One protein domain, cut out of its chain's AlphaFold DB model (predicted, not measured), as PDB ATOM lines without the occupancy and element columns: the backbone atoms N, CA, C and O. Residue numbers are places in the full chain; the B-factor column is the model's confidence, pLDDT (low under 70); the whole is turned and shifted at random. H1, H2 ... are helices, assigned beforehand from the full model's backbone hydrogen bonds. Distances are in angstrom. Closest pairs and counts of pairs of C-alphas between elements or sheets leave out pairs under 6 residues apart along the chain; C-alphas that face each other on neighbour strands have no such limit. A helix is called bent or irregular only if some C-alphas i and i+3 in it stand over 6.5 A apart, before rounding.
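This is residues 44 to 184 and 444 to 478 of the 509 residues of an uncharacterized protein of Ruegeria sp. PrR005 (UniProt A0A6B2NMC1). A long helical hairpin, H4 and H5 side by side, runs along most of a loose rod, with H2 crossing H4. H6 is bent: its short arm H6a packs on H2 and H4, and its longer arm H6b runs off toward one end of the rod, where it crosses H1. Residues 97 to 102, of which 97 to 98 belong to H2 and 101 to 102 to the short H3, and residues 105 to 114, of which 110 to 114 belong to H4, stick out. The printed part has 176 residues with six named helices, H1 to H6 in chain order, and no named strand; its class is all helix. It is loose, with a radius of gyration of the C-alphas of 19.7 A, and spans 71 by 32 by 27 A.

H1, residues 47 to 63, touches residues 135 to 142 of H4, residues 110 to 143; their closest C-alphas, Leu 52 and Leu 142, are 6.4 A apart, at a shallow tilt of 27 degrees, opposite ways. H2, residues 74 to 98, touches H4 at a steep tilt of 55 degrees, opposite ways, with the closest C-alphas, Ser 84 and Val 124, 5.5 A apart. H3, residues 101 to 104, is close to H2 but not clearly touching, with the closest C-alphas, Val 96 and Ile 103, 6.9 A apart. H4 is the hub, touching four other helices. It forms a hairpin with H5, residues 147 to 181, at a shallow tilt of 15 degrees; the closest C-alphas, Ser 141 and Ser 150, are 4.0 A apart. H1 and H5 only just touch, with 3 pairs of C-alphas within 8 A; the closest, Thr 48 and Ile 147, are 6.1 A apart. H6, residues 445 to 477, was assigned as one helix by its hydrogen bonds but is bent: C-alphas 452 and 455 are 7.0 A apart, and its arms H6a, residues 445 to 452, and H6b, residues 455 to 477, stand at a steep tilt of 47 degrees. H6a touches H2, the closest C-alphas, Phe 88 and Thr 451, being 5.9 A apart, and H4, with those of Asp 127 and Ser 452 at 5.7 A. H6b touches H1 at a steep tilt of 48 degrees, opposite ways, with the closest C-alphas, Ser 58 and Ile 463, 5.8 A apart. Every O i to N i+4 pair is within hydrogen-bond range in H1, H2, H4, H6a and H6b, and 30 of 31 in H5; H3 is too short for one, and its 1 O i to N i+3 pair is not within range.

H1 begins at C-alpha 47, (150.896, 175.477, 155.762), and is 23.4 A long; H2 is 35.8 A and H3 5.3 A. H4 is 49.3 A long from C-alpha 110, (108.330, 168.670, 195.784), and H5 is 50.5 A. H6a is 10.9 A long; H6b, 30.7 A, ends at C-alpha 477, (135.328, 175.553, 143.897).

The C-alphas farthest apart, those of Pro 44 and Glu 184, are 73.0 A apart. Residues 185 to 443 are not printed, and C-alphas 184 and 444 across the cut are 25.6 A apart. Of the links that are printed whole, H1 to H2 is short and the others are tight. The mean pLDDT of the printed part is 80.5; residues 44 to 45, 102, 178, 180 to 184 and 476 to 478 are under 70.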
ATOM      1  N   PRO A  44     150.511 182.454 148.699       51.06
ATOM      2  CA  PRO A  44     151.563 181.500 149.051       51.06
ATOM      3  C   PRO A  44     152.034 181.683 150.506       51.06
ATOM      4  O   PRO A  44     153.182 182.021 150.775       51.06
ATOM      5  N   SER A  45     151.141 181.461 151.470       64.62
ATOM      6  CA  SER A  45     151.491 181.362 152.896       64.62
ATOM      7  C   SER A  45     151.883 179.928 153.281       64.62
ATOM      8  O   SER A  45     151.439 178.954 152.664       64.62
ATOM      9  N   SER A  46     152.731 179.788 154.306       79.81
ATOM     10  CA  SER A  46     153.136 178.477 154.836       79.81
ATOM     11  C   SER A  46     151.930 177.685 155.364       79.81
ATOM     12  O   SER A  46     150.943 178.261 155.823       79.81
ATOM     13  N   LEU A  47     151.999 176.350 155.334       79.31
ATOM     14  CA  LEU A  47     150.896 175.477 155.762       79.31
ATOM     15  C   LEU A  47     150.479 175.725 157.230       79.31
ATOM     16  O   LEU A  47     149.290 175.736 157.542       79.31
ATOM     17  N   THR A  48     151.442 176.028 158.104       79.56
ATOM     18  CA  THR A  48     151.196 176.439 159.497       79.56
ATOM     19  C   THR A  48     150.407 177.740 159.585       79.56
ATOM     20  O   THR A  48     149.482 177.847 160.383       79.56
ATOM     21  N   GLU A  49     150.732 178.729 158.757       80.94
ATOM     22  CA  GLU A  49     150.030 180.010 158.753       80.94
ATOM     23  C   GLU A  49     148.593 179.866 158.236       80.94
ATOM     24  O   GLU A  49     147.670 180.419 158.835       80.94
ATOM     25  N   LYS A  50     148.375 179.049 157.195       78.44
ATOM     26  CA  LYS A  50     147.028 178.696 156.714       78.44
ATOM     27  C   LYS A  50     146.203 178.020 157.806       78.44
ATOM     28  O   LYS A  50     145.052 178.390 158.022       78.44
ATOM     29  N   PHE A  51     146.804 177.079 158.533       81.88
ATOM     30  CA  PHE A  51     146.148 176.400 159.648       81.88
ATOM     31  C   PHE A  51     145.801 177.354 160.802       81.88
ATOM     32  O   PHE A  51     144.688 177.310 161.317       81.88
ATOM     33  N   LEU A  52     146.706 178.257 161.191       81.88
ATOM     34  CA  LEU A  52     146.429 179.224 162.261       81.88
ATOM     35  C   LEU A  52     145.342 180.229 161.863       81.88
ATOM     36  O   LEU A  52     144.481 180.554 162.682       81.88
ATOM     37  N   ARG A  53     145.338 180.695 160.607       83.31
ATOM     38  CA  ARG A  53     144.271 181.562 160.084       83.31
ATOM     39  C   ARG A  53     142.925 180.832 160.060       83.31
ATOM     40  O   ARG A  53     141.932 181.413 160.489       83.31
ATOM     41  N   PHE A  54     142.904 179.560 159.646       85.00
ATOM     42  CA  PHE A  54     141.724 178.695 159.752       85.00
ATOM     43  C   PHE A  54     141.227 178.611 161.196       85.00
ATOM     44  O   PHE A  54     140.069 178.913 161.462       85.00
ATOM     45  N   LEU A  55     142.101 178.239 162.134       83.69
ATOM     46  CA  LEU A  55     141.723 178.041 163.529       83.69
ATOM     47  C   LEU A  55     141.203 179.343 164.158       83.69
ATOM     48  O   LEU A  55     140.235 179.321 164.911       83.69
ATOM     49  N   THR A  56     141.787 180.489 163.790       86.62
ATOM     50  CA  THR A  56     141.335 181.818 164.234       86.62
ATOM     51  C   THR A  56     139.946 182.149 163.690       86.62
ATOM     52  O   THR A  56     139.089 182.633 164.435       86.62
ATOM     53  N   LEU A  57     139.698 181.873 162.403       84.69
ATOM     54  CA  LEU A  57     138.375 182.038 161.799       84.69
ATOM     55  C   LEU A  57     137.353 181.141 162.502       84.69
ATOM     56  O   LEU A  57     136.298 181.627 162.901       84.69
ATOM     57  N   SER A  58     137.687 179.866 162.702       83.69
ATOM     58  CA  SER A  58     136.834 178.892 163.379       83.69
ATOM     59  C   SER A  58     136.494 179.316 164.797       83.69
ATOM     60  O   SER A  58     135.318 179.379 165.138       83.69
ATOM     61  N   HIS A  59     137.481 179.733 165.587       85.06
ATOM     62  CA  HIS A  59     137.245 180.285 166.918       85.06
ATOM     63  C   HIS A  59     136.323 181.516 166.877       85.06
ATOM     64  O   HIS A  59     135.387 181.625 167.665       85.06
ATOM     65  N   THR A  60     136.525 182.427 165.925       84.12
ATOM     66  CA  THR A  60     135.725 183.660 165.830       84.12
ATOM     67  C   THR A  60     134.271 183.388 165.434       84.12
ATOM     68  O   THR A  60     133.366 184.000 165.993       84.12
ATOM     69  N   VAL A  61     134.043 182.487 164.474       81.31
ATOM     70  CA  VAL A  61     132.703 182.155 163.959       81.31
ATOM     71  C   VAL A  61     131.930 181.277 164.943       81.31
ATOM     72  O   VAL A  61     130.738 181.489 165.144       81.31
ATOM     73  N   VAL A  62     132.605 180.306 165.561       78.62
ATOM     74  CA  VAL A  62     131.972 179.280 166.398       78.62
ATOM     75  C   VAL A  62     131.868 179.735 167.859       78.62
ATOM     76  O   VAL A  62     130.779 179.712 168.421       78.62
ATOM     77  N   PHE A  63     132.959 180.220 168.464       79.56
ATOM     78  CA  PHE A  63     132.974 180.663 169.868       79.56
ATOM     79  C   PHE A  63     132.662 182.151 170.024       79.56
ATOM     80  O   PHE A  63     131.820 182.529 170.839       79.56
ATOM     81  N   GLY A  64     133.314 183.003 169.228       74.75
ATOM     82  CA  GLY A  64     133.215 184.464 169.347       74.75
ATOM     83  C   GLY A  64     131.812 185.034 169.114       74.75
ATOM     84  O   GLY A  64     131.542 186.165 169.511       74.75
ATOM     85  N   ARG A  65     130.912 184.256 168.501       74.12
ATOM     86  CA  ARG A  65     129.507 184.620 168.284       74.12
ATOM     87  C   ARG A  65     128.646 184.494 169.541       74.12
ATOM     88  O   ARG A  65     127.783 185.337 169.766       74.12
ATOM     89  N   PHE A  66     128.858 183.446 170.333       72.94
ATOM     90  CA  PHE A  66     128.016 183.147 171.499       72.94
ATOM     91  C   PHE A  66     128.647 183.622 172.798       72.94
ATOM     92  O   PHE A  66     127.935 183.988 173.732       72.94
ATOM     93  N   PHE A  67     129.976 183.647 172.864       78.50
ATOM     94  CA  PHE A  67     130.693 183.869 174.106       78.50
ATOM     95  C   PHE A  67     131.501 185.158 174.082       78.50
ATOM     96  O   PHE A  67     132.225 185.468 173.140       78.50
ATOM     97  N   SER A  68     131.416 185.891 175.191       76.00
ATOM     98  CA  SER A  68     132.251 187.064 175.432       76.00
ATOM     99  C   SER A  68     133.743 186.708 175.408       76.00
ATOM    100  O   SER A  68     134.170 185.639 175.859       76.00
ATOM    101  N   ALA A  69     134.564 187.655 174.949       72.81
ATOM    102  CA  ALA A  69     136.019 187.534 174.988       72.81
ATOM    103  C   ALA A  69     136.541 187.348 176.425       72.81
ATOM    104  O   ALA A  69     137.484 186.591 176.644       72.81
ATOM    105  N   LYS A  70     135.890 187.962 177.423       79.50
ATOM    106  CA  LYS A  70     136.266 187.814 178.835       79.50
ATOM    107  C   LYS A  70     135.662 186.538 179.424       79.50
ATOM    108  O   LYS A  70     134.440 186.453 179.594       79.50
ATOM    109  N   LEU A  71     136.532 185.585 179.765       74.81
ATOM    110  CA  LEU A  71     136.196 184.446 180.624       74.81
ATOM    111  C   LEU A  71     135.593 184.956 181.945       74.81
ATOM    112  O   LEU A  71     135.942 186.046 182.399       74.81
ATOM    113  N   LEU A  72     134.666 184.194 182.531       78.38
ATOM    114  CA  LEU A  72     133.985 184.522 183.796       78.38
ATOM    115  C   LEU A  72     133.103 185.790 183.784       78.38
ATOM    116  O   LEU A  72     132.630 186.227 184.829       78.38
ATOM    117  N   SER A  73     132.844 186.398 182.621       84.62
ATOM    118  CA  SER A  73     131.902 187.522 182.539       84.62
ATOM    119  C   SER A  73     130.448 187.054 182.687       84.62
ATOM    120  O   SER A  73     130.085 185.980 182.210       84.62
ATOM    121  N   GLY A  74     129.582 187.887 183.276       82.69
ATOM    122  CA  GLY A  74     128.151 187.573 183.404       82.69
ATOM    123  C   GLY A  74     127.472 187.294 182.057       82.69
ATOM    124  O   GLY A  74     126.647 186.396 181.958       82.69
ATOM    125  N   SER A  75     127.893 187.981 180.988       82.75
ATOM    126  CA  SER A  75     127.449 187.699 179.616       82.75
ATOM    127  C   SER A  75     127.878 186.317 179.119       82.75
ATOM    128  O   SER A  75     127.126 185.670 178.403       82.75
ATOM    129  N   PHE A  76     129.080 185.859 179.487       83.75
ATOM    130  CA  PHE A  76     129.554 184.523 179.123       83.75
ATOM    131  C   PHE A  76     128.728 183.453 179.839       83.75
ATOM    132  O   PHE A  76     128.265 182.510 179.203       83.75
ATOM    133  N   PHE A  77     128.510 183.630 181.147       85.25
ATOM    134  CA  PHE A  77     127.671 182.732 181.936       85.25
ATOM    135  C   PHE A  77     126.236 182.685 181.404       85.25
ATOM    136  O   PHE A  77     125.691 181.602 181.246       85.25
ATOM    137  N   LEU A  78     125.649 183.834 181.054       87.25
ATOM    138  CA  LEU A  78     124.294 183.893 180.507       87.25
ATOM    139  C   LEU A  78     124.168 183.115 179.190       87.25
ATOM    140  O   LEU A  78     123.208 182.371 179.022       87.25
ATOM    141  N   SER A  79     125.134 183.240 178.275       85.25
ATOM    142  CA  SER A  79     125.134 182.460 177.032       85.25
ATOM    143  C   SER A  79     125.244 180.959 177.291       85.25
ATOM    144  O   SER A  79     124.486 180.189 176.708       85.25
ATOM    145  N   ALA A  80     126.151 180.545 178.184       85.62
ATOM    146  CA  ALA A  80     126.304 179.140 178.566       85.62
ATOM    147  C   ALA A  80     125.021 178.589 179.211       85.62
ATOM    148  O   ALA A  80     124.548 177.525 178.826       85.62
ATOM    149  N   LEU A  81     124.410 179.358 180.118       88.56
ATOM    150  CA  LEU A  81     123.145 179.026 180.768       88.56
ATOM    151  C   LEU A  81     122.020 178.835 179.744       88.56
ATOM    152  O   LEU A  81     121.301 177.845 179.804       88.56
ATOM    153  N   VAL A  82     121.868 179.763 178.793       88.12
ATOM    154  CA  VAL A  82     120.831 179.670 177.753       88.12
ATOM    155  C   VAL A  82     121.052 178.442 176.874       88.12
ATOM    156  O   VAL A  82     120.099 177.709 176.626       88.12
ATOM    157  N   ILE A  83     122.287 178.191 176.434       84.69
ATOM    158  CA  ILE A  83     122.616 177.010 175.620       84.69
ATOM    159  C   ILE A  83     122.292 175.728 176.389       84.69
ATOM    160  O   ILE A  83     121.624 174.848 175.844       84.69
ATOM    161  N   SER A  84     122.699 175.650 177.654       87.81
ATOM    162  CA  SER A  84     122.465 174.494 178.518       87.81
ATOM    163  C   SER A  84     120.971 174.234 178.735       87.81
ATOM    164  O   SER A  84     120.484 173.139 178.464       87.81
ATOM    165  N   LEU A  85     120.201 175.258 179.121       89.62
ATOM    166  CA  LEU A  85     118.763 175.130 179.379       89.62
ATOM    167  C   LEU A  85     117.963 174.785 178.121       89.62
ATOM    168  O   LEU A  85     117.045 173.966 178.185       89.62
ATOM    169  N   VAL A  86     118.293 175.398 176.979       87.50
ATOM    170  CA  VAL A  86     117.628 175.096 175.703       87.50
ATOM    171  C   VAL A  86     117.938 173.667 175.270       87.50
ATOM    172  O   VAL A  86     117.022 172.959 174.857       87.50
ATOM    173  N   SER A  87     119.189 173.225 175.410       84.38
ATOM    174  CA  SER A  87     119.596 171.858 175.060       84.38
ATOM    175  C   SER A  87     118.908 170.832 175.958       84.38
ATOM    176  O   SER A  87     118.301 169.894 175.447       84.38
ATOM    177  N   PHE A  88     118.907 171.059 177.276       87.31
ATOM    178  CA  PHE A  88     118.206 170.219 178.250       87.31
ATOM    179  C   PHE A  88     116.719 170.117 177.930       87.31
ATOM    180  O   PHE A  88     116.190 169.020 177.778       87.31
ATOM    181  N   SER A  89     116.060 171.256 177.713       87.56
ATOM    182  CA  SER A  89     114.630 171.292 177.389       87.56
ATOM    183  C   SER A  89     114.312 170.587 176.071       87.56
ATOM    184  O   SER A  89     113.303 169.892 175.984       87.56
ATOM    185  N   LEU A  90     115.157 170.752 175.047       84.88
ATOM    186  CA  LEU A  90     114.972 170.112 173.747       84.88
ATOM    187  C   LEU A  90     115.089 168.591 173.861       84.88
ATOM    188  O   LEU A  90     114.215 167.881 173.371       84.88
ATOM    189  N   VAL A  91     116.132 168.095 174.532       83.94
ATOM    190  CA  VAL A  91     116.337 166.653 174.723       83.94
ATOM    191  C   VAL A  91     115.207 166.071 175.561       83.94
ATOM    192  O   VAL A  91     114.601 165.090 175.139       83.94
ATOM    193  N   THR A  92     114.835 166.708 176.675       83.69
ATOM    194  CA  THR A  92     113.682 166.267 177.470       83.69
ATOM    195  C   THR A  92     112.412 166.236 176.624       83.69
ATOM    196  O   THR A  92     111.703 165.239 176.654       83.69
ATOM    197  N   ALA A  93     112.127 167.267 175.822       84.06
ATOM    198  CA  ALA A  93     110.939 167.304 174.967       84.06
ATOM    199  C   ALA A  93     110.925 166.181 173.917       84.06
ATOM    200  O   ALA A  93     109.875 165.590 173.666       84.06
ATOM    201  N   VAL A  94     112.079 165.853 173.330       82.94
ATOM    202  CA  VAL A  94     112.211 164.710 172.417       82.94
ATOM    203  C   VAL A  94     111.951 163.401 173.161       82.94
ATOM    204  O   VAL A  94     111.175 162.579 172.685       82.94
ATOM    205  N   GLN A  95     112.530 163.217 174.347       82.25
ATOM    206  CA  GLN A  95     112.321 162.014 175.157       82.25
ATOM    207  C   GLN A  95     110.853 161.861 175.595       82.25
ATOM    208  O   GLN A  95     110.306 160.765 175.512       82.25
ATOM    209  N   VAL A  96     110.189 162.961 175.972       82.56
ATOM    210  CA  VAL A  96     108.745 163.026 176.271       82.56
ATOM    211  C   VAL A  96     107.922 162.584 175.063       82.56
ATOM    212  O   VAL A  96     106.988 161.799 175.200       82.56
ATOM    213  N   TYR A  97     108.253 163.106 173.880       82.50
ATOM    214  CA  TYR A  97     107.535 162.812 172.644       82.50
ATOM    215  C   TYR A  97     107.692 161.348 172.219       82.50
ATOM    216  O   TYR A  97     106.722 160.729 171.785       82.50
ATOM    217  N   MET A  98     108.898 160.794 172.362       79.50
ATOM    218  CA  MET A  98     109.196 159.407 172.000       79.50
ATOM    219  C   MET A  98     108.636 158.408 173.024       79.50
ATOM    220  O   MET A  98     108.217 157.323 172.635       79.50
ATOM    221  N   ASN A  99     108.579 158.782 174.309       77.19
ATOM    222  CA  ASN A  99     108.170 157.907 175.415       77.19
ATOM    223  C   ASN A  99     107.058 158.529 176.288       77.19
ATOM    224  O   ASN A  99     107.249 158.728 177.492       77.19
ATOM    225  N   PRO A 100     105.861 158.813 175.739       76.06
ATOM    226  CA  PRO A 100     104.798 159.505 176.477       76.06
ATOM    227  C   PRO A 100     104.270 158.699 177.676       76.06
ATOM    228  O   PRO A 100     103.879 159.282 178.689       76.06
ATOM    229  N   ALA A 101     104.303 157.365 177.593       72.12
ATOM    230  CA  ALA A 101     103.866 156.468 178.665       72.12
ATOM    231  C   ALA A 101     104.721 156.600 179.940       72.12
ATOM    232  O   ALA A 101     104.197 156.477 181.046       72.12
ATOM    233  N   ALA A 102     106.013 156.922 179.792       67.06
ATOM    234  CA  ALA A 102     106.926 157.114 180.917       67.06
ATOM    235  C   ALA A 102     106.581 158.356 181.755       67.06
ATOM    236  O   ALA A 102     106.989 158.445 182.905       67.06
ATOM    237  N   ILE A 103     105.824 159.311 181.198       73.62
ATOM    238  CA  ILE A 103     105.456 160.568 181.870       73.62
ATOM    239  C   ILE A 103     104.033 160.528 182.418       73.62
ATOM    240  O   ILE A 103     103.752 161.161 183.434       73.62
ATOM    241  N   SER A 104     103.132 159.766 181.794       71.88
ATOM    242  CA  SER A 104     101.733 159.684 182.235       71.88
ATOM    243  C   SER A 104     101.551 159.132 183.653       71.88
ATOM    244  O   SER A 104     100.536 159.429 184.275       71.88
ATOM    245  N   GLY A 105     102.516 158.357 184.161       70.94
ATOM    246  CA  GLY A 105     102.513 157.810 185.524       70.94
ATOM    247  C   GLY A 105     103.309 158.626 186.547       70.94
ATOM    248  O   GLY A 105     103.437 158.192 187.685       70.94
ATOM    249  N   VAL A 106     103.871 159.780 186.169       80.12
ATOM    250  CA  VAL A 106     104.787 160.529 187.044       80.12
ATOM    251  C   VAL A 106     104.030 161.422 188.018       80.12
ATOM    252  O   VAL A 106     103.246 162.294 187.632       80.12
ATOM    253  N   ARG A 107     104.342 161.271 189.302       81.81
ATOM    254  CA  ARG A 107     103.899 162.139 190.383       81.81
ATOM    255  C   ARG A 107     104.801 163.368 190.476       81.81
ATOM    256  O   ARG A 107     105.946 163.307 190.916       81.81
ATOM    257  N   PHE A 108     104.253 164.522 190.109       83.44
ATOM    258  CA  PHE A 108     104.924 165.813 190.263       83.44
ATOM    259  C   PHE A 108     104.705 166.379 191.671       83.44
ATOM    260  O   PHE A 108     103.742 167.100 191.928       83.44
ATOM    261  N   ASP A 109     105.606 166.038 192.591       84.62
ATOM    262  CA  ASP A 109     105.667 166.583 193.948       84.62
ATOM    263  C   ASP A 109     106.978 167.352 194.204       84.62
ATOM    264  O   ASP A 109     107.829 167.489 193.322       84.62
ATOM    265  N   ALA A 110     107.142 167.896 195.415       84.19
ATOM    266  CA  ALA A 110     108.330 168.670 195.784       84.19
ATOM    267  C   ALA A 110     109.640 167.887 195.572       84.19
ATOM    268  O   ALA A 110     110.637 168.472 195.151       84.19
ATOM    269  N   THR A 111     109.628 166.572 195.806       82.00
ATOM    270  CA  THR A 111     110.794 165.709 195.610       82.00
ATOM    271  C   THR A 111     111.117 165.550 194.129       82.00
ATOM    272  O   THR A 111     112.272 165.723 193.745       82.00
ATOM    273  N   GLN A 112     110.118 165.309 193.274       86.75
ATOM    274  CA  GLN A 112     110.319 165.234 191.824       86.75
ATOM    275  C   GLN A 112     110.861 166.556 191.255       86.75
ATOM    276  O   GLN A 112     111.783 166.547 190.436       86.75
ATOM    277  N   TYR A 113     110.341 167.703 191.711       87.56
ATOM    278  CA  TYR A 113     110.868 169.013 191.310       87.56
ATOM    279  C   TYR A 113     112.303 169.237 191.785       87.56
ATOM    280  O   TYR A 113     113.106 169.787 191.032       87.56
ATOM    281  N   LEU A 114     112.643 168.792 192.998       86.75
ATOM    282  CA  LEU A 114     113.998 168.886 193.535       86.75
ATOM    283  C   LEU A 114     114.983 168.023 192.740       86.75
ATOM    284  O   LEU A 114     116.067 168.501 192.412       86.75
ATOM    285  N   VAL A 115     114.593 166.801 192.359       86.19
ATOM    286  CA  VAL A 115     115.395 165.936 191.478       86.19
ATOM    287  C   VAL A 115     115.630 166.624 190.137       86.19
ATOM    288  O   VAL A 115     116.777 166.813 189.745       86.19
ATOM    289  N   ILE A 116     114.574 167.075 189.452       88.12
ATOM    290  CA  ILE A 116     114.718 167.759 188.155       88.12
ATOM    291  C   ILE A 116     115.616 168.997 188.291       88.12
ATOM    292  O   ILE A 116     116.527 169.186 187.484       88.12
ATOM    293  N   ALA A 117     115.407 169.816 189.325       89.56
ATOM    294  CA  ALA A 117     116.214 171.005 189.573       89.56
ATOM    295  C   ALA A 117     117.690 170.665 189.822       89.56
ATOM    296  O   ALA A 117     118.559 171.372 189.311       89.56
ATOM    297  N   ALA A 118     117.988 169.585 190.551       89.75
ATOM    298  CA  ALA A 118     119.355 169.127 190.787       89.75
ATOM    299  C   ALA A 118     120.050 168.732 189.475       89.75
ATOM    300  O   ALA A 118     121.157 169.200 189.214       89.75
ATOM    301  N   PHE A 119     119.384 167.952 188.617       89.75
ATOM    302  CA  PHE A 119     119.929 167.549 187.315       89.75
ATOM    303  C   PHE A 119     120.131 168.742 186.372       89.75
ATOM    304  O   PHE A 119     121.195 168.870 185.772       89.75
ATOM    305  N   VAL A 120     119.157 169.655 186.281       90.50
ATOM    306  CA  VAL A 120     119.283 170.884 185.474       90.50
ATOM    307  C   VAL A 120     120.442 171.745 185.972       90.50
ATOM    308  O   VAL A 120     121.248 172.227 185.180       90.50
ATOM    309  N   THR A 121     120.548 171.927 187.288       90.25
ATOM    310  CA  THR A 121     121.602 172.743 187.900       90.25
ATOM    311  C   THR A 121     122.976 172.141 187.636       90.25
ATOM    312  O   THR A 121     123.886 172.858 187.221       90.25
ATOM    313  N   PHE A 122     123.123 170.827 187.820       90.25
ATOM    314  CA  PHE A 122     124.364 170.126 187.514       90.25
ATOM    315  C   PHE A 122     124.730 170.254 186.029       90.25
ATOM    316  O   PHE A 122     125.869 170.610 185.735       90.25
ATOM    317  N   ASN A 123     123.772 170.084 185.107       89.06
ATOM    318  CA  ASN A 123     124.006 170.265 183.668       89.06
ATOM    319  C   ASN A 123     124.546 171.664 183.346       89.06
ATOM    320  O   ASN A 123     125.552 171.803 182.663       89.06
ATOM    321  N   VAL A 124     123.910 172.704 183.892       89.31
ATOM    322  CA  VAL A 124     124.310 174.104 183.680       89.31
ATOM    323  C   VAL A 124     125.731 174.366 184.164       89.31
ATOM    324  O   VAL A 124     126.511 175.016 183.464       89.31
ATOM    325  N   PHE A 125     126.075 173.892 185.363       88.62
ATOM    326  CA  PHE A 125     127.425 174.072 185.893       88.62
ATOM    327  C   PHE A 125     128.450 173.297 185.074       88.62
ATOM    328  O   PHE A 125     129.497 173.853 184.741       88.62
ATOM    329  N   PHE A 126     128.146 172.049 184.729       87.44
ATOM    330  CA  PHE A 126     129.045 171.210 183.957       87.44
ATOM    331  C   PHE A 126     129.298 171.790 182.560       87.44
ATOM    332  O   PHE A 126     130.454 172.018 182.208       87.44
ATOM    333  N   ASP A 127     128.242 172.158 181.825       85.69
ATOM    334  CA  ASP A 127     128.336 172.823 180.519       85.69
ATOM    335  C   ASP A 127     129.159 174.108 180.600       85.69
ATOM    336  O   ASP A 127     129.995 174.395 179.747       85.69
ATOM    337  N   TYR A 128     128.957 174.907 181.648       87.44
ATOM    338  CA  TYR A 128     129.757 176.107 181.842       87.44
ATOM    339  C   TYR A 128     131.253 175.783 181.973       87.44
ATOM    340  O   TYR A 128     132.076 176.432 181.321       87.44
ATOM    341  N   PHE A 129     131.611 174.786 182.788       87.31
ATOM    342  CA  PHE A 129     133.002 174.373 182.970       87.31
ATOM    343  C   PHE A 129     133.614 173.820 181.683       87.31
ATOM    344  O   PHE A 129     134.721 174.233 181.331       87.31
ATOM    345  N   THR A 130     132.902 172.962 180.949       86.75
ATOM    346  CA  THR A 130     133.402 172.390 179.690       86.75
ATOM    347  C   THR A 130     133.572 173.457 178.612       86.75
ATOM    348  O   THR A 130     134.615 173.512 177.970       86.75
ATOM    349  N   ILE A 131     132.635 174.398 178.479       86.25
ATOM    350  CA  ILE A 131     132.751 175.521 177.534       86.25
ATOM    351  C   ILE A 131     133.963 176.406 177.868       86.25
ATOM    352  O   ILE A 131     134.694 176.836 176.968       86.25
ATOM    353  N   VAL A 132     134.188 176.706 179.154       87.44
ATOM    354  CA  VAL A 132     135.376 177.457 179.602       87.44
ATOM    355  C   VAL A 132     136.651 176.687 179.266       87.44
ATOM    356  O   VAL A 132     137.587 177.281 178.725       87.44
ATOM    357  N   GLN A 133     136.678 175.385 179.549       88.50
ATOM    358  CA  GLN A 133     137.808 174.509 179.261       88.50
ATOM    359  C   GLN A 133     138.133 174.497 177.762       88.50
ATOM    360  O   GLN A 133     139.251 174.855 177.381       88.50
ATOM    361  N   THR A 134     137.153 174.207 176.902       87.25
ATOM    362  CA  THR A 134     137.343 174.165 175.448       87.25
ATOM    363  C   THR A 134     137.861 175.492 174.906       87.25
ATOM    364  O   THR A 134     138.766 175.517 174.066       87.25
ATOM    365  N   LYS A 135     137.377 176.626 175.429       86.44
ATOM    366  CA  LYS A 135     137.916 177.937 175.048       86.44
ATOM    367  C   LYS A 135     139.401 178.079 175.404       86.44
ATOM    368  O   LYS A 135     140.177 178.525 174.559       86.44
ATOM    369  N   ILE A 136     139.812 177.674 176.607       88.88
ATOM    370  CA  ILE A 136     141.221 177.715 177.034       88.88
ATOM    371  C   ILE A 136     142.093 176.849 176.114       88.88
ATOM    372  O   ILE A 136     143.147 177.304 175.666       88.88
ATOM    373  N   PHE A 137     141.654 175.634 175.772       89.19
ATOM    374  CA  PHE A 137     142.402 174.750 174.872       89.19
ATOM    375  C   PHE A 137     142.501 175.300 173.446       89.19
ATOM    376  O   PHE A 137     143.560 175.193 172.818       89.19
ATOM    377  N   ILE A 138     141.454 175.946 172.928       84.81
ATOM    378  CA  ILE A 138     141.500 176.598 171.611       84.81
ATOM    379  C   ILE A 138     142.456 177.798 171.631       84.81
ATOM    380  O   ILE A 138     143.273 177.949 170.718       84.81
ATOM    381  N   GLU A 139     142.425 178.629 172.673       86.62
ATOM    382  CA  GLU A 139     143.352 179.761 172.822       86.62
ATOM    383  C   GLU A 139     144.814 179.295 172.975       86.62
ATOM    384  O   GLU A 139     145.726 179.867 172.362       86.62
ATOM    385  N   ALA A 140     145.048 178.202 173.709       88.00
ATOM    386  CA  ALA A 140     146.353 177.545 173.793       88.00
ATOM    387  C   ALA A 140     146.800 176.999 172.425       88.00
ATOM    388  O   ALA A 140     147.949 177.200 172.016       88.00
ATOM    389  N   SER A 141     145.878 176.393 171.673       87.25
ATOM    390  CA  SER A 141     146.122 175.888 170.317       87.25
ATOM    391  C   SER A 141     146.541 176.999 169.360       87.25
ATOM    392  O   SER A 141     147.474 176.808 168.577       87.25
ATOM    393  N   LEU A 142     145.908 178.171 169.442       85.62
ATOM    394  CA  LEU A 142     146.272 179.354 168.656       85.62
ATOM    395  C   LEU A 142     147.651 179.903 169.052       85.62
ATOM    396  O   LEU A 142     148.443 180.297 168.193       85.62
ATOM    397  N   SER A 143     147.970 179.878 170.346       87.44
ATOM    398  CA  SER A 143     149.232 180.392 170.893       87.44
ATOM    399  C   SER A 143     150.440 179.494 170.596       87.44
ATOM    400  O   SER A 143     151.570 179.981 170.521       87.44
ATOM    401  N   ALA A 144     150.220 178.194 170.377       84.56
ATOM    402  CA  ALA A 144     151.276 177.206 170.158       84.56
ATOM    403  C   ALA A 144     152.044 177.373 168.833       84.56
ATOM    404  O   ALA A 144     153.147 176.836 168.700       84.56
ATOM    405  N   LYS A 145     151.463 178.087 167.855       79.81
ATOM    406  CA  LYS A 145     152.038 178.372 166.523       79.81
ATOM    407  C   LYS A 145     152.570 177.135 165.772       79.81
ATOM    408  O   LYS A 145     153.472 177.245 164.946       79.81
ATOM    409  N   SER A 146     152.026 175.953 166.054       84.31
ATOM    410  CA  SER A 146     152.433 174.678 165.458       84.31
ATOM    411  C   SER A 146     151.221 173.773 165.314       84.31
ATOM    412  O   SER A 146     150.548 173.509 166.304       84.31
ATOM    413  N   ILE A 147     150.991 173.253 164.104       83.00
ATOM    414  CA  ILE A 147     149.841 172.390 163.795       83.00
ATOM    415  C   ILE A 147     149.799 171.182 164.723       83.00
ATOM    416  O   ILE A 147     148.769 170.913 165.326       83.00
ATOM    417  N   PHE A 148     150.929 170.485 164.876       85.44
ATOM    418  CA  PHE A 148     151.000 169.293 165.717       85.44
ATOM    419  C   PHE A 148     150.614 169.604 167.168       85.44
ATOM    420  O   PHE A 148     149.818 168.885 167.760       85.44
ATOM    421  N   ARG A 149     151.119 170.714 167.722       86.75
ATOM    422  CA  ARG A 149     150.779 171.130 169.090       86.75
ATOM    423  C   ARG A 149     149.320 171.559 169.214       86.75
ATOM    424  O   ARG A 149     148.684 171.213 170.196       86.75
ATOM    425  N   SER A 150     148.781 172.281 168.232       84.19
ATOM    426  CA  SER A 150     147.372 172.682 168.221       84.19
ATOM    427  C   SER A 150     146.432 171.476 168.147       84.19
ATOM    428  O   SER A 150     145.442 171.430 168.864       84.19
ATOM    429  N   VAL A 151     146.752 170.480 167.316       84.19
ATOM    430  CA  VAL A 151     145.985 169.226 167.240       84.19
ATOM    431  C   VAL A 151     146.092 168.452 168.551       84.19
ATOM    432  O   VAL A 151     145.080 167.959 169.033       84.19
ATOM    433  N   LEU A 152     147.283 168.396 169.159       87.62
ATOM    434  CA  LEU A 152     147.475 167.769 170.465       87.62
ATOM    435  C   LEU A 152     146.597 168.431 171.536       87.62
ATOM    436  O   LEU A 152     145.910 167.721 172.254       87.62
ATOM    437  N   PHE A 153     146.560 169.764 171.606       88.06
ATOM    438  CA  PHE A 153     145.696 170.480 172.550       88.06
ATOM    439  C   PHE A 153     144.208 170.204 172.315       88.06
ATOM    440  O   PHE A 153     143.482 169.992 173.278       88.06
ATOM    441  N   ILE A 154     143.756 170.158 171.060       83.69
ATOM    442  CA  ILE A 154     142.368 169.806 170.729       83.69
ATOM    443  C   ILE A 154     142.037 168.369 171.161       83.69
ATOM    444  O   ILE A 154     141.000 168.138 171.771       83.69
ATOM    445  N   ALA A 155     142.919 167.407 170.880       82.69
ATOM    446  CA  ALA A 155     142.724 166.021 171.299       82.69
ATOM    447  C   ALA A 155     142.739 165.882 172.830       82.69
ATOM    448  O   ALA A 155     141.927 165.156 173.396       82.69
ATOM    449  N   SER A 156     143.628 166.613 173.510       86.94
ATOM    450  CA  SER A 156     143.668 166.662 174.971       86.94
ATOM    451  C   SER A 156     142.397 167.257 175.569       86.94
ATOM    452  O   SER A 156     141.951 166.744 176.587       86.94
ATOM    453  N   ASP A 157     141.792 168.281 174.958       88.06
ATOM    454  CA  ASP A 157     140.528 168.844 175.452       88.06
ATOM    455  C   ASP A 157     139.410 167.801 175.463       88.06
ATOM    456  O   ASP A 157     138.700 167.676 176.456       88.06
ATOM    457  N   LEU A 158     139.288 167.010 174.394       81.31
ATOM    458  CA  LEU A 158     138.294 165.937 174.313       81.31
ATOM    459  C   LEU A 158     138.520 164.890 175.409       81.31
ATOM    460  O   LEU A 158     137.603 164.608 176.173       81.31
ATOM    461  N   ILE A 159     139.752 164.392 175.552       82.69
ATOM    462  CA  ILE A 159     140.098 163.391 176.575       82.69
ATOM    463  C   ILE A 159     139.827 163.934 177.983       82.69
ATOM    464  O   ILE A 159     139.229 163.247 178.810       82.69
ATOM    465  N   VAL A 160     140.251 165.166 178.275       85.56
ATOM    466  CA  VAL A 160     140.046 165.780 179.595       85.56
ATOM    467  C   VAL A 160     138.563 166.037 179.848       85.56
ATOM    468  O   VAL A 160     138.097 165.763 180.951       85.56
ATOM    469  N   THR A 161     137.808 166.504 178.850       83.19
ATOM    470  CA  THR A 161     136.355 166.716 178.961       83.19
ATOM    471  C   THR A 161     135.634 165.412 179.282       83.19
ATOM    472  O   THR A 161     134.827 165.395 180.206       83.19
ATOM    473  N   MET A 162     135.957 164.320 178.581       76.81
ATOM    474  CA  MET A 162     135.328 163.013 178.804       76.81
ATOM    475  C   MET A 162     135.658 162.456 180.194       76.81
ATOM    476  O   MET A 162     134.751 162.132 180.953       76.81
ATOM    477  N   ASN A 163     136.929 162.468 180.604       79.94
ATOM    478  CA  ASN A 163     137.318 162.007 181.944       79.94
ATOM    479  C   ASN A 163     136.706 162.859 183.067       79.94
ATOM    480  O   ASN A 163     136.259 162.340 184.091       79.94
ATOM    481  N   THR A 164     136.669 164.180 182.881       82.25
ATOM    482  CA  THR A 164     136.038 165.098 183.837       82.25
ATOM    483  C   THR A 164     134.540 164.827 183.908       82.25
ATOM    484  O   THR A 164     133.984 164.778 185.001       82.25
ATOM    485  N   PHE A 165     133.890 164.586 182.768       81.00
ATOM    486  CA  PHE A 165     132.491 164.188 182.734       81.00
ATOM    487  C   PHE A 165     132.256 162.914 183.545       81.00
ATOM    488  O   PHE A 165     131.446 162.964 184.462       81.00
ATOM    489  N   ILE A 166     133.009 161.835 183.304       74.75
ATOM    490  CA  ILE A 166     132.847 160.559 184.023       74.75
ATOM    491  C   ILE A 166     132.926 160.767 185.536       74.75
ATOM    492  O   ILE A 166     132.026 160.369 186.275       74.75
ATOM    493  N   LEU A 167     133.974 161.444 186.008       79.00
ATOM    494  CA  LEU A 167     134.205 161.635 187.441       79.00
ATOM    495  C   LEU A 167     133.123 162.498 188.098       79.00
ATOM    496  O   LEU A 167     132.592 162.132 189.148       79.00
ATOM    497  N   PHE A 168     132.781 163.640 187.495       82.69
ATOM    498  CA  PHE A 168     131.776 164.544 188.058       82.69
ATOM    499  C   PHE A 168     130.367 163.966 187.961       82.69
ATOM    500  O   PHE A 168     129.578 164.123 188.892       82.69
ATOM    501  N   TYR A 169     130.054 163.286 186.860       80.44
ATOM    502  CA  TYR A 169     128.773 162.630 186.655       80.44
ATOM    503  C   TYR A 169     128.589 161.476 187.637       80.44
ATOM    504  O   TYR A 169     127.561 161.416 188.309       80.44
ATOM    505  N   ALA A 170     129.606 160.627 187.811       74.25
ATOM    506  CA  ALA A 170     129.564 159.551 188.791       74.25
ATOM    507  C   ALA A 170     129.419 160.090 190.223       74.25
ATOM    508  O   ALA A 170     128.587 159.610 190.990       74.25
ATOM    509  N   ALA A 171     130.158 161.145 190.579       80.31
ATOM    510  CA  ALA A 171     130.025 161.787 191.886       80.31
ATOM    511  C   ALA A 171     128.620 162.378 192.114       80.31
ATOM    512  O   ALA A 171     128.059 162.239 193.201       80.31
ATOM    513  N   PHE A 172     128.035 163.015 191.095       84.69
ATOM    514  CA  PHE A 172     126.684 163.571 191.167       84.69
ATOM    515  C   PHE A 172     125.620 162.483 191.307       84.69
ATOM    516  O   PHE A 172     124.768 162.570 192.189       84.69
ATOM    517  N   VAL A 173     125.695 161.440 190.481       76.75
ATOM    518  CA  VAL A 173     124.795 160.285 190.541       76.75
ATOM    519  C   VAL A 173     124.856 159.635 191.920       76.75
ATOM    520  O   VAL A 173     123.811 159.418 192.532       76.75
ATOM    521  N   LEU A 174     126.060 159.424 192.458       73.56
ATOM    522  CA  LEU A 174     126.245 158.898 193.807       73.56
ATOM    523  C   LEU A 174     125.589 159.803 194.857       73.56
ATOM    524  O   LEU A 174     124.891 159.302 195.731       73.56
ATOM    525  N   ALA A 175     125.755 161.126 194.766       77.94
ATOM    526  CA  ALA A 175     125.130 162.068 195.697       77.94
ATOM    527  C   ALA A 175     123.592 162.032 195.633       77.94
ATOM    528  O   ALA A 175     122.935 162.034 196.675       77.94
ATOM    529  N   VAL A 176     123.013 161.956 194.429       77.25
ATOM    530  CA  VAL A 176     121.559 161.822 194.238       77.25
ATOM    531  C   VAL A 176     121.063 160.502 194.820       77.25
ATOM    532  O   VAL A 176     120.066 160.492 195.536       77.25
ATOM    533  N   VAL A 177     121.752 159.390 194.562       71.31
ATOM    534  CA  VAL A 177     121.375 158.084 195.118       71.31
ATOM    535  C   VAL A 177     121.482 158.093 196.640       71.31
ATOM    536  O   VAL A 177     120.531 157.707 197.314       71.31
ATOM    537  N   GLN A 178     122.572 158.619 197.200       67.44
ATOM    538  CA  GLN A 178     122.744 158.742 198.650       67.44
ATOM    539  C   GLN A 178     121.646 159.593 199.294       67.44
ATOM    540  O   GLN A 178     121.180 159.233 200.365       67.44
ATOM    541  N   PHE A 179     121.146 160.649 198.643       73.06
ATOM    542  CA  PHE A 179     119.998 161.412 199.152       73.06
ATOM    543  C   PHE A 179     118.753 160.535 199.385       73.06
ATOM    544  O   PHE A 179     118.040 160.733 200.366       73.06
ATOM    545  N   PHE A 180     118.510 159.539 198.527       67.56
ATOM    546  CA  PHE A 180     117.393 158.597 198.675       67.56
ATOM    547  C   PHE A 180     117.711 157.399 199.577       67.56
ATOM    548  O   PHE A 180     116.795 156.810 200.154       67.56
ATOM    549  N   LEU A 181     118.989 157.037 199.715       57.84
ATOM    550  CA  LEU A 181     119.435 155.953 200.593       57.84
ATOM    551  C   LEU A 181     119.647 156.394 202.054       57.84
ATOM    552  O   LEU A 181     119.570 155.548 202.940       57.84
ATOM    553  N   ALA A 182     119.896 157.684 202.297       47.03
ATOM    554  CA  ALA A 182     120.263 158.257 203.592       47.03
ATOM    555  C   ALA A 182     119.175 158.301 204.682       47.03
ATOM    556  O   ALA A 182     119.574 158.324 205.847       47.03
ATOM    557  N   PRO A 183     117.850 158.333 204.407       41.03
ATOM    558  CA  PRO A 183     116.874 158.224 205.482       41.03
ATOM    559  C   PRO A 183     117.017 156.846 206.127       41.03
ATOM    560  O   PRO A 183     116.731 155.820 205.506       41.03
ATOM    561  N   GLU A 184     117.495 156.830 207.369       36.81
ATOM    562  CA  GLU A 184     117.435 155.658 208.226       36.81
ATOM    563  C   GLU A 184     115.955 155.371 208.450       36.81
ATOM    564  O   GLU A 184     115.259 156.118 209.132       36.81
ATOM    565  N   PRO A 444     116.042 162.461 185.010       80.75
ATOM    566  CA  PRO A 444     116.494 162.849 183.670       80.75
ATOM    567  C   PRO A 444     117.985 162.502 183.474       80.75
ATOM    568  O   PRO A 444     118.806 163.332 183.089       80.75
ATOM    569  N   TYR A 445     118.330 161.251 183.778       76.19
ATOM    570  CA  TYR A 445     119.678 160.696 183.765       76.19
ATOM    571  C   TYR A 445     120.284 160.729 182.362       76.19
ATOM    572  O   TYR A 445     121.270 161.419 182.121       76.19
ATOM    573  N   ASN A 446     119.618 160.092 181.400       75.62
ATOM    574  CA  ASN A 446     120.063 160.104 180.008       75.62
ATOM    575  C   ASN A 446     120.036 161.518 179.413       75.62
ATOM    576  O   ASN A 446     120.889 161.852 178.599       75.62
ATOM    577  N   THR A 447     119.090 162.372 179.832       78.69
ATOM    578  CA  THR A 447     119.056 163.777 179.398       78.69
ATOM    579  C   THR A 447     120.365 164.473 179.747       78.69
ATOM    580  O   THR A 447     120.971 165.082 178.873       78.69
ATOM    581  N   LEU A 448     120.814 164.335 180.999       77.88
ATOM    582  CA  LEU A 448     122.034 164.962 181.489       77.88
ATOM    583  C   LEU A 448     123.278 164.461 180.748       77.88
ATOM    584  O   LEU A 448     124.114 165.277 180.377       77.88
ATOM    585  N   LEU A 449     123.377 163.150 180.498       74.69
ATOM    586  CA  LEU A 449     124.454 162.552 179.698       74.69
ATOM    587  C   LEU A 449     124.515 163.136 178.280       74.69
ATOM    588  O   LEU A 449     125.585 163.473 177.779       74.69
ATOM    589  N   ILE A 450     123.359 163.247 177.622       74.50
ATOM    590  CA  ILE A 450     123.275 163.768 176.257       74.50
ATOM    591  C   ILE A 450     123.690 165.238 176.244       74.50
ATOM    592  O   ILE A 450     124.477 165.651 175.395       74.50
ATOM    593  N   THR A 451     123.162 166.044 177.165       78.00
ATOM    594  CA  THR A 451     123.337 167.495 177.108       78.00
ATOM    595  C   THR A 451     124.670 167.995 177.616       78.00
ATOM    596  O   THR A 451     125.096 169.033 177.131       78.00
ATOM    597  N   SER A 452     125.349 167.263 178.496       73.12
ATOM    598  CA  SER A 452     126.670 167.634 179.021       73.12
ATOM    599  C   SER A 452     127.792 167.561 177.977       73.12
ATOM    600  O   SER A 452     128.770 168.309 178.035       73.12
ATOM    601  N   LEU A 453     127.671 166.638 177.017       74.44
ATOM    602  CA  LEU A 453     128.655 166.414 175.951       74.44
ATOM    603  C   LEU A 453     128.279 167.136 174.651       74.44
ATOM    604  O   LEU A 453     129.142 167.402 173.807       74.44
ATOM    605  N   LEU A 454     126.999 167.486 174.490       76.56
ATOM    606  CA  LEU A 454     126.464 168.074 173.267       76.56
ATOM    607  C   LEU A 454     127.125 169.414 172.890       76.56
ATOM    608  O   LEU A 454     127.502 169.543 171.727       76.56
ATOM    609  N   PRO A 455     127.336 170.404 173.787       76.06
ATOM    610  CA  PRO A 455     127.974 171.666 173.416       76.06
ATOM    611  C   PRO A 455     129.379 171.463 172.847       76.06
ATOM    612  O   PRO A 455     129.674 171.943 171.751       76.06
ATOM    613  N   THR A 456     130.225 170.703 173.546       77.69
ATOM    614  CA  THR A 456     131.598 170.404 173.118       77.69
ATOM    615  C   THR A 456     131.609 169.660 171.787       77.69
ATOM    616  O   THR A 456     132.321 170.061 170.861       77.69
ATOM    617  N   PHE A 457     130.756 168.642 171.641       78.56
ATOM    618  CA  PHE A 457     130.579 167.926 170.378       78.56
ATOM    619  C   PHE A 457     130.161 168.865 169.240       78.56
ATOM    620  O   PHE A 457     130.784 168.858 168.179       78.56
ATOM    621  N   LEU A 458     129.154 169.719 169.456       78.62
ATOM    622  CA  LEU A 458     128.665 170.663 168.450       78.62
ATOM    623  C   LEU A 458     129.745 171.675 168.043       78.62
ATOM    624  O   LEU A 458     129.873 171.976 166.854       78.62
ATOM    625  N   PHE A 459     130.553 172.171 168.986       80.94
ATOM    626  CA  PHE A 459     131.663 173.072 168.667       80.94
ATOM    627  C   PHE A 459     132.709 172.391 167.790       80.94
ATOM    628  O   PHE A 459     133.104 172.950 166.763       80.94
ATOM    629  N   TYR A 460     133.131 171.177 168.142       83.75
ATOM    630  CA  TYR A 460     134.107 170.444 167.340       83.75
ATOM    631  C   TYR A 460     133.546 170.006 165.988       83.75
ATOM    632  O   TYR A 460     134.238 170.150 164.977       83.75
ATOM    633  N   ALA A 461     132.283 169.581 165.924       82.06
ATOM    634  CA  ALA A 461     131.596 169.276 164.674       82.06
ATOM    635  C   ALA A 461     131.560 170.499 163.744       82.06
ATOM    636  O   ALA A 461     131.901 170.387 162.565       82.06
ATOM    637  N   ALA A 462     131.242 171.690 164.265       83.00
ATOM    638  CA  ALA A 462     131.262 172.930 163.489       83.00
ATOM    639  C   ALA A 462     132.673 173.288 162.983       83.00
ATOM    640  O   ALA A 462     132.831 173.697 161.829       83.00
ATOM    641  N   ILE A 463     133.713 173.101 163.808       84.38
ATOM    642  CA  ILE A 463     135.115 173.308 163.404       84.38
ATOM    643  C   ILE A 463     135.505 172.329 162.286       84.38
ATOM    644  O   ILE A 463     136.088 172.750 161.285       84.38
ATOM    645  N   ILE A 464     135.165 171.044 162.415       84.38
ATOM    646  CA  ILE A 464     135.452 170.011 161.407       84.38
ATOM    647  C   ILE A 464     134.726 170.323 160.097       84.38
ATOM    648  O   ILE A 464     135.354 170.331 159.036       84.38
ATOM    649  N   LEU A 465     133.431 170.645 160.156       83.81
ATOM    650  CA  LEU A 465     132.649 171.014 158.976       83.81
ATOM    651  C   LEU A 465     133.251 172.235 158.275       83.81
ATOM    652  O   LEU A 465     133.426 172.195 157.061       83.81
ATOM    653  N   MET A 466     133.677 173.265 159.013       82.81
ATOM    654  CA  MET A 466     134.399 174.410 158.436       82.81
ATOM    655  C   MET A 466     135.737 174.025 157.797       82.81
ATOM    656  O   MET A 466     136.112 174.580 156.756       82.81
ATOM    657  N   ALA A 467     136.475 173.082 158.392       83.38
ATOM    658  CA  ALA A 467     137.719 172.576 157.816       83.38
ATOM    659  C   ALA A 467     137.442 171.913 156.460       83.38
ATOM    660  O   ALA A 467     138.106 172.208 155.463       83.38
ATOM    661  N   VAL A 468     136.401 171.083 156.404       82.75
ATOM    662  CA  VAL A 468     135.969 170.399 155.184       82.75
ATOM    663  C   VAL A 468     135.446 171.385 154.144       82.75
ATOM    664  O   VAL A 468     135.854 171.295 152.987       82.75
ATOM    665  N   THR A 469     134.653 172.390 154.528       83.44
ATOM    666  CA  THR A 469     134.261 173.489 153.629       83.44
ATOM    667  C   THR A 469     135.495 174.150 153.014       83.44
ATOM    668  O   THR A 469     135.537 174.374 151.805       83.44
ATOM    669  N   THR A 470     136.525 174.432 153.817       78.31
ATOM    670  CA  THR A 470     137.770 175.057 153.343       78.31
ATOM    671  C   THR A 470     138.509 174.159 152.344       78.31
ATOM    672  O   THR A 470     138.994 174.630 151.310       78.31
ATOM    673  N   LEU A 471     138.559 172.849 152.601       78.94
ATOM    674  CA  LEU A 471     139.148 171.864 151.688       78.94
ATOM    675  C   LEU A 471     138.365 171.758 150.372       78.94
ATOM    676  O   LEU A 471     138.969 171.808 149.299       78.94
ATOM    677  N   ILE A 472     137.034 171.678 150.435       78.00
ATOM    678  CA  ILE A 472     136.156 171.662 149.255       78.00
ATOM    679  C   ILE A 472     136.351 172.941 148.443       78.00
ATOM    680  O   ILE A 472     136.500 172.889 147.221       78.00
ATOM    681  N   TYR A 473     136.396 174.093 149.112       76.19
ATOM    682  CA  TYR A 473     136.551 175.370 148.437       76.19
ATOM    683  C   TYR A 473     137.901 175.478 147.717       76.19
ATOM    684  O   TYR A 473     137.962 175.850 146.545       76.19
ATOM    685  N   SER A 474     138.988 175.084 148.387       72.56
ATOM    686  CA  SER A 474     140.334 175.136 147.805       72.56
ATOM    687  C   SER A 474     140.531 174.172 146.627       72.56
ATOM    688  O   SER A 474     141.204 174.537 145.663       72.56
ATOM    689  N   ARG A 475     139.932 172.970 146.664       73.06
ATOM    690  CA  ARG A 475     140.122 171.937 145.625       73.06
ATOM    691  C   ARG A 475     139.087 171.951 144.499       73.06
ATOM    692  O   ARG A 475     139.464 171.726 143.355       73.06
ATOM    693  N   ALA A 476     137.808 172.169 144.801       63.16
ATOM    694  CA  ALA A 476     136.706 171.952 143.852       63.16
ATOM    695  C   ALA A 476     136.046 173.250 143.358       63.16
ATOM    696  O   ALA A 476     135.484 173.291 142.264       63.16
ATOM    697  N   VAL A 477     136.101 174.324 144.149       57.56
ATOM    698  CA  VAL A 477     135.328 175.553 143.897       57.56
ATOM    699  C   VAL A 477     136.114 176.622 143.141       57.56
ATOM    700  O   VAL A 477     135.504 177.403 142.407       57.56
ATOM    701  N   SER A 478     137.445 176.654 143.262       56.66
ATOM    702  CA  SER A 478     138.284 177.680 142.615       56.66
ATOM    703  C   SER A 478     138.117 177.745 141.087       56.66
ATOM    704  O   SER A 478     138.438 178.764 140.484       56.66
TER     705      SER A 478